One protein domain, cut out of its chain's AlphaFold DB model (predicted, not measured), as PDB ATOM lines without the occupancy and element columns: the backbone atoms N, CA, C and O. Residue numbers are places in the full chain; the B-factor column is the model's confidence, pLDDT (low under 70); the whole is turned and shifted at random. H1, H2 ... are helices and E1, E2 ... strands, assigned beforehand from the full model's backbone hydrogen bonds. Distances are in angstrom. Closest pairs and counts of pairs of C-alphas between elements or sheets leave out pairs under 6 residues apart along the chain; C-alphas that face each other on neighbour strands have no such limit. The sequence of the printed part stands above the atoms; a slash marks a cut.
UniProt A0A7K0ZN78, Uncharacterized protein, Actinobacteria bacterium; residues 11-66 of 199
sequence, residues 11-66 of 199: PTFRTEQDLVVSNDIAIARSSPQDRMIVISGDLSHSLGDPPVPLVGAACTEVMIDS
ATOM      1  N   PRO A  11      10.514   8.568 -41.398       97.00
ATOM      2  CA  PRO A  11      10.229   9.823 -42.082       97.00
ATOM      3  C   PRO A  11       8.752  10.201 -41.953       97.00
ATOM      4  O   PRO A  11       7.868   9.352 -42.086       97.00
ATOM      5  N   THR A  12       8.482  11.480 -41.731       97.62
ATOM      6  CA  THR A  12       7.131  12.025 -41.610       97.62
ATOM      7  C   THR A  12       7.116  13.516 -41.961       97.62
ATOM      8  O   THR A  12       8.118  14.080 -42.403       97.62
ATOM      9  N   PHE A  13       5.969  14.160 -41.766       98.06
ATOM     10  CA  PHE A  13       5.810  15.602 -41.876       98.06
ATOM     11  C   PHE A  13       5.246  16.168 -40.577       98.06
ATOM     12  O   PHE A  13       4.442  15.522 -39.888       98.06
ATOM     13  N   ARG A  14       5.654  17.395 -40.255       97.81
ATOM     14  CA  ARG A  14       5.032  18.154 -39.172       97.81
ATOM     15  C   ARG A  14       3.630  18.610 -39.586       97.81
ATOM     16  O   ARG A  14       3.454  19.153 -40.675       97.81
ATOM     17  N   THR A  15       2.655  18.482 -38.696       98.06
ATOM     18  CA  THR A  15       1.289  18.992 -38.842       98.06
ATOM     19  C   THR A  15       0.988  20.092 -37.820       98.06
ATOM     20  O   THR A  15       1.785  20.382 -36.924       98.06
ATOM     21  N   GLU A  16      -0.175  20.732 -37.951       97.25
ATOM     22  CA  GLU A  16      -0.646  21.746 -36.994       97.25
ATOM     23  C   GLU A  16      -1.020  21.156 -35.626       97.25
ATOM     24  O   GLU A  16      -1.070  21.882 -34.638       97.25
ATOM     25  N   GLN A  17      -1.277  19.845 -35.560       97.06
ATOM     26  CA  GLN A  17      -1.621  19.145 -34.321       97.06
ATOM     27  C   GLN A  17      -0.385  18.760 -33.496       97.06
ATOM     28  O   GLN A  17      -0.527  18.422 -32.322       97.06
ATOM     29  N   ASP A  18       0.812  18.803 -34.089       98.00
ATOM     30  CA  ASP A  18       2.046  18.436 -33.398       98.00
ATOM     31  C   ASP A  18       2.425  19.503 -32.360       98.00
ATOM     32  O   ASP A  18       2.531  20.701 -32.652       98.00
ATOM     33  N   LEU A  19       2.655  19.054 -31.128       97.94
ATOM     34  CA  LEU A  19       2.829  19.924 -29.974       97.94
ATOM     35  C   LEU A  19       4.274  20.389 -29.845       97.94
ATOM     36  O   LEU A  19       5.197  19.587 -29.745       97.94
ATOM     37  N   VAL A  20       4.482  21.695 -29.739       98.00
ATOM     38  CA  VAL A  20       5.794  22.232 -29.374       98.00
ATOM     39  C   VAL A  20       5.879  22.331 -27.854       98.00
ATOM     40  O   VAL A  20       5.119  23.067 -27.226       98.00
ATOM     41  N   VAL A  21       6.814  21.597 -27.257       97.75
ATOM     42  CA  VAL A  21       7.031  21.543 -25.809       97.75
ATOM     43  C   VAL A  21       8.356  22.199 -25.433       97.75
ATOM     44  O   VAL A  21       9.355  22.118 -26.148       97.75
ATOM     45  N   SER A  22       8.374  22.891 -24.296       96.38
ATOM     46  CA  SER A  22       9.506  23.747 -23.934       96.38
ATOM     47  C   SER A  22      10.708  22.983 -23.376       96.38
ATOM     48  O   SER A  22      11.837  23.413 -23.604       96.38
ATOM     49  N   ASN A  23      10.493  21.893 -22.630       95.75
ATOM     50  CA  ASN A  23      11.553  21.139 -21.950       95.75
ATOM     51  C   ASN A  23      11.123  19.718 -21.530       95.75
ATOM     52  O   ASN A  23       9.975  19.320 -21.722       95.75
ATOM     53  N   ASP A  24      12.041  18.988 -20.887       96.50
ATOM     54  CA  ASP A  24      11.853  17.609 -20.413       96.50
ATOM     55  C   ASP A  24      10.629  17.436 -19.482       96.50
ATOM     56  O   ASP A  24       9.906  16.449 -19.582       96.50
ATOM     57  N   ILE A  25      10.326  18.418 -18.616       96.44
ATOM     58  CA  ILE A  25       9.157  18.362 -17.713       96.44
ATOM     59  C   ILE A  25       7.855  18.407 -18.513       96.44
ATOM     60  O   ILE A  25       6.873  17.767 -18.138       96.44
ATOM     61  N   ALA A  26       7.826  19.202 -19.585       97.06
ATOM     62  CA  ALA A  26       6.658  19.282 -20.448       97.06
ATOM     63  C   ALA A  26       6.410  17.930 -21.130       97.06
ATOM     64  O   ALA A  26       5.284  17.451 -21.075       97.06
ATOM     65  N   ILE A  27       7.459  17.257 -21.621       97.12
ATOM     66  CA  ILE A  27       7.364  15.880 -22.141       97.12
ATOM     67  C   ILE A  27       6.816  14.928 -21.076       97.12
ATOM     68  O   ILE A  27       5.868  14.192 -21.337       97.12
ATOM     69  N   ALA A  28       7.361  14.974 -19.857       96.81
ATOM     70  CA  ALA A  28       6.953  14.094 -18.762       96.81
ATOM     71  C   ALA A  28       5.457  14.203 -18.397       96.81
ATOM     72  O   ALA A  28       4.903  13.283 -17.792       96.81
ATOM     73  N   ARG A  29       4.810  15.322 -18.748       95.88
ATOM     74  CA  ARG A  29       3.383  15.602 -18.516       95.88
ATOM     75  C   ARG A  29       2.502  15.374 -19.744       95.88
ATOM     76  O   ARG A  29       1.283  15.357 -19.587       95.88
ATOM     77  N   SER A  30       3.092  15.234 -20.925       96.81
ATOM     78  CA  SER A  30       2.364  15.033 -22.174       96.81
ATOM     79  C   SER A  30       1.838  13.612 -22.319       96.81
ATOM     80  O   SER A  30       2.342  12.661 -21.707       96.81
ATOM     81  N   SER A  31       0.832  13.466 -23.176       96.38
ATOM     82  CA  SER A  31       0.276  12.168 -23.508       96.38
ATOM     83  C   SER A  31       1.239  11.370 -24.400       96.38
ATOM     84  O   SER A  31       1.867  11.944 -25.290       96.38
ATOM     85  N   PRO A  32       1.335  10.034 -24.253       95.44
ATOM     86  CA  PRO A  32       2.038   9.196 -25.228       95.44
ATOM     87  C   PRO A  32       1.370   9.215 -26.618       95.44
ATOM     88  O   PRO A  32       1.995   8.859 -27.617       95.44
ATOM     89  N   GLN A  33       0.104   9.647 -26.709       95.88
ATOM     90  CA  GLN A  33      -0.573   9.877 -27.987       95.88
ATOM     91  C   GLN A  33      -0.232  11.229 -28.621       95.88
ATOM     92  O   GLN A  33      -0.639  11.464 -29.755       95.88
ATOM     93  N   ASP A  34       0.538  12.095 -27.975       96.94
ATOM     94  CA  ASP A  34       0.981  13.335 -28.606       96.94
ATOM     95  C   ASP A  34       2.219  13.073 -29.471       96.94
ATOM     96  O   ASP A  34       3.058  12.226 -29.152       96.94
ATOM     97  N   ARG A  35       2.331  13.802 -30.581       97.94
ATOM     98  CA  ARG A  35       3.577  13.956 -31.340       97.94
ATOM     99  C   ARG A  35       4.157  15.297 -30.943       97.94
ATOM    100  O   ARG A  35       3.460  16.309 -31.025       97.94
ATOM    101  N   MET A  36       5.389  15.305 -30.454       98.19
ATOM    102  CA  MET A  36       5.951  16.493 -29.821       98.19
ATOM    103  C   MET A  36       7.258  16.934 -30.466       98.19
ATOM    104  O   MET A  36       8.039  16.118 -30.932       98.19
ATOM    105  N   ILE A  37       7.536  18.230 -30.417       98.12
ATOM    106  CA  ILE A  37       8.830  18.817 -30.759       98.12
ATOM    107  C   ILE A  37       9.358  19.499 -29.505       98.12
ATOM    108  O   ILE A  37       8.710  20.404 -28.978       98.12
ATOM    109  N   VAL A  38      10.519  19.073 -29.011       96.94
ATOM    110  CA  VAL A  38      11.115  19.628 -27.792       96.94
ATOM    111  C   VAL A  38      12.163  20.686 -28.118       96.94
ATOM    112  O   VAL A  38      13.148  20.412 -28.794       96.94
ATOM    113  N   ILE A  39      11.960  21.900 -27.605       96.94
ATOM    114  CA  ILE A  39      12.820  23.053 -27.924       96.94
ATOM    115  C   ILE A  39      14.137  23.039 -27.139       96.94
ATOM    116  O   ILE A  39      15.138  23.584 -27.591       96.94
ATOM    117  N   SER A  40      14.131  22.509 -25.917       95.50
ATOM    118  CA  SER A  40      15.297  22.563 -25.036       95.50
ATOM    119  C   SER A  40      15.282  21.438 -24.011       95.50
ATOM    120  O   SER A  40      14.286  20.738 -23.855       95.50
ATOM    121  N   GLY A  41      16.369  21.298 -23.261       94.88
ATOM    122  CA  GLY A  41      16.471  20.313 -22.193       94.88
ATOM    123  C   GLY A  41      17.484  19.232 -22.512       94.88
ATOM    124  O   GLY A  41      18.132  19.236 -23.553       94.88
ATOM    125  N   ASP A  42      17.643  18.325 -21.564       95.44
ATOM    126  CA  ASP A  42      18.661  17.284 -21.636       95.44
ATOM    127  C   ASP A  42      18.328  16.267 -22.745       95.44
ATOM    128  O   ASP A  42      19.236  15.768 -23.409       95.44
ATOM    129  N   LEU A  43      17.039  16.003 -23.000       94.81
ATOM    130  CA  LEU A  43      16.620  15.127 -24.092       94.81
ATOM    131  C   LEU A  43      16.799  15.785 -25.469       94.81
ATOM    132  O   LEU A  43      17.311  15.135 -26.371       94.81
ATOM    133  N   SER A  44      16.443  17.069 -25.622       95.56
ATOM    134  CA  SER A  44      16.697  17.826 -26.865       95.56
ATOM    135  C   SER A  44      18.195  17.837 -27.198       95.56
ATOM    136  O   SER A  44      18.591  17.498 -28.312       95.56
ATOM    137  N   HIS A  45      19.034  18.067 -26.186       95.19
ATOM    138  CA  HIS A  45      20.486  18.036 -26.335       95.19
ATOM    139  C   HIS A  45      21.019  16.655 -26.729       95.19
ATOM    140  O   HIS A  45      21.867  16.546 -27.611       95.19
ATOM    141  N   SER A  46      20.478  15.580 -26.145       93.75
ATOM    142  CA  SER A  46      20.824  14.213 -26.554       93.75
ATOM    143  C   SER A  46      20.454  13.902 -28.006       93.75
ATOM    144  O   SER A  46      21.075  13.029 -28.607       93.75
ATOM    145  N   LEU A  47      19.446  14.578 -28.558       93.88
ATOM    146  CA  LEU A  47      19.020  14.455 -29.954       93.88
ATOM    147  C   LEU A  47      19.824  15.365 -30.897       93.88
ATOM    148  O   LEU A  47      19.579  15.364 -32.100       93.88
ATOM    149  N   GLY A  48      20.788  16.128 -30.369       94.25
ATOM    150  CA  GLY A  48      21.611  17.060 -31.137       94.25
ATOM    151  C   GLY A  48      21.021  18.464 -31.274       94.25
ATOM    152  O   GLY A  48      21.399  19.169 -32.204       94.25
ATOM    153  N   ASP A  49      20.115  18.863 -30.374       95.38
ATOM    154  CA  ASP A  49      19.423  20.161 -30.384       95.38
ATOM    155  C   ASP A  49      18.775  20.482 -31.753       95.38
ATOM    156  O   ASP A  49      19.082  21.513 -32.368       95.38
ATOM    157  N   PRO A  50      17.902  19.597 -32.276       95.06
ATOM    158  CA  PRO A  50      17.325  19.763 -33.604       95.06
ATOM    159  C   PRO A  50      16.458  21.032 -33.685       95.06
ATOM    160  O   PRO A  50      15.739  21.365 -32.735       95.06
ATOM    161  N   PRO A  51      16.485  21.758 -34.819       94.88
ATOM    162  CA  PRO A  51      15.625  22.916 -35.012       94.88
ATOM    163  C   PRO A  51      14.160  22.482 -35.104       94.88
ATOM    164  O   PRO A  51      13.841  21.405 -35.595       94.88
ATOM    165  N   VAL A  52      13.245  23.363 -34.702       96.50
ATOM    166  CA  VAL A  52      11.805  23.106 -34.818       96.50
ATOM    167  C   VAL A  52      11.405  23.095 -36.309       96.50
ATOM    168  O   VAL A  52      11.492  24.151 -36.946       96.50
ATOM    169  N   PRO A  53      10.923  21.970 -36.881       95.88
ATOM    170  CA  PRO A  53      10.529  21.910 -38.292       95.88
ATOM    171  C   PRO A  53       9.347  22.839 -38.572       95.88
ATOM    172  O   PRO A  53       8.490  23.000 -37.710       95.88
ATOM    173  N   LEU A  54       9.235  23.436 -39.759       97.25
ATOM    174  CA  LEU A  54       8.023  24.185 -40.132       97.25
ATOM    175  C   LEU A  54       6.836  23.233 -40.344       97.25
ATOM    176  O   LEU A  54       7.027  22.057 -40.642       97.25
ATOM    177  N   VAL A  55       5.602  23.725 -40.207       97.69
ATOM    178  CA  VAL A  55       4.413  22.927 -40.562       97.69
ATOM    179  C   VAL A  55       4.491  22.545 -42.044       97.69
ATOM    180  O   VAL A  55       4.802  23.385 -42.886       97.69
ATOM    181  N   GLY A  56       4.258  21.269 -42.349       97.50
ATOM    182  CA  GLY A  56       4.409  20.686 -43.682       97.50
ATOM    183  C   GLY A  56       5.849  20.348 -44.077       97.50
ATOM    184  O   GLY A  56       6.052  19.744 -45.126       97.50
ATOM    185  N   ALA A  57       6.855  20.697 -43.266       97.81
ATOM    186  CA  ALA A  57       8.233  20.288 -43.519       97.81
ATOM    187  C   ALA A  57       8.433  18.803 -43.195       97.81
ATOM    188  O   ALA A  57       7.814  18.265 -42.270       97.81
ATOM    189  N   ALA A  58       9.319  18.159 -43.955       97.56
ATOM    190  CA  ALA A  58       9.766  16.805 -43.666       97.56
ATOM    191  C   ALA A  58      10.575  16.784 -42.360       97.56
ATOM    192  O   ALA A  58      11.405  17.664 -42.124       97.56
ATOM    193  N   CYS A  59      10.338  15.771 -41.535       97.00
ATOM    194  CA  CYS A  59      11.050  15.512 -40.286       97.00
ATOM    195  C   CYS A  59      11.090  14.003 -40.008       97.00
ATOM    196  O   CYS A  59      10.535  13.202 -40.767       97.00
ATOM    197  N   THR A  60      11.760  13.598 -38.933       97.00
ATOM    198  CA  THR A  60      11.808  12.203 -38.484       97.00
ATOM    199  C   THR A  60      11.034  12.055 -37.186       97.00
ATOM    200  O   THR A  60      11.277  12.783 -36.229       97.00
ATOM    201  N   GLU A  61      10.109  11.101 -37.128       97.50
ATOM    202  CA  GLU A  61       9.489  10.689 -35.873       97.50
ATOM    203  C   GLU A  61      10.350   9.629 -35.197       97.50
ATOM    204  O   GLU A  61      10.608   8.569 -35.765       97.50
ATOM    205  N   VAL A  62      10.779   9.900 -33.970       96.69
ATOM    206  CA  VAL A  62      11.533   8.973 -33.131       96.69
ATOM    207  C   VAL A  62      10.725   8.592 -31.898       96.69
ATOM    208  O   VAL A  62      10.079   9.427 -31.259       96.69
ATOM    209  N   MET A  63      10.790   7.311 -31.545       96.62
ATOM    210  CA  MET A  63      10.285   6.828 -30.265       96.62
ATOM    211  C   MET A  63      11.299   7.133 -29.165       96.62
ATOM    212  O   MET A  63      12.508   7.056 -29.399       96.62
ATOM    213  N   ILE A  64      10.795   7.451 -27.975       97.00
ATOM    214  CA  ILE A  64      11.580   7.736 -26.775       97.00
ATOM    215  C   ILE A  64      11.035   6.929 -25.604       97.00
ATOM    216  O   ILE A  64       9.825   6.886 -25.363       97.00
ATOM    217  N   ASP A  65      11.934   6.312 -24.851       97.56
ATOM    218  CA  ASP A  65      11.592   5.572 -23.645       97.56
ATOM    219  C   ASP A  65      11.264   6.539 -22.502       97.56
ATOM    220  O   ASP A  65      11.735   7.675 -22.455       97.56
ATOM    221  N   SER A  66      10.447   6.096 -21.550       97.19
ATOM    222  CA  SER A  66      10.137   6.878 -20.352       97.19
ATOM    223  C   SER A  66      10.623   6.196 -19.089       97.19
ATOM    224  O   SER A  66      10.645   4.971 -18.998       97.19
TER     225      SER A  66
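This is residues 11 to 66 of the 199 residues of an uncharacterized protein of Actinobacteria bacterium (UniProt A0A7K0ZN78). A small rounded body has a short parallel strand pair, E2 and E3, in its middle, and the long strand E4 passes along one side of it. E1 pairs with the beginning of E4 at one end, while the short helices H1 and H2 lie toward the other. The 56 printed residues hold two named helices and four named strands in the order E1 E2 H1 E3 H2 E4, of mixed class, in two two-stranded sheets: E1 and E4 antiparallel, E2 and E3 parallel. The whole is compact, with a radius of gyration of the C-alphas of 10.6 A and spans of 26 by 23 by 18 A.

Look first at E1, residues 11 to 13, antiparallel to E4, residues 58 to 66; N 12 and O 59 are 2.8 A apart, within hydrogen-bond range. E4 is near E3, residues 35 to 38, with 6 pairs of C-alphas within 10 A. E3 is parallel to E2, residues 19 to 21, at 30 degrees, with N 21 and O 37 at 2.8 A. H1, residues 24 to 29, joins them in a strand-helix-strand unit, two parallel neighbour strands with a helix between, whose crossover is right-handed. H2, residues 42 to 46, is close to H1 but not clearly touching; their closest C-alphas, Asp 24 and Leu 43, are 6.5 A apart. In H1 and H2 every O i to N i+4 pair is within hydrogen-bond range.

Find C-alpha 11 at (10.229, 9.823, -42.082), where E1 begins. E4 runs 25.3 A from C-alpha 58 at (9.766, 16.805, -43.666) to C-alpha 66 at (10.137, 6.878, -20.352). E3 spans 10.1 A, H1 8.9 A, E1 7.3 A, H2 6.2 A and E2 6.1 A.

The C-alphas farthest apart, of Gly 56 and Ser 66, are 27.7 A apart. The printed part has no cut; the link from H2 to E4 is long, 11 residues. No printed residue is under 70 in pLDDT.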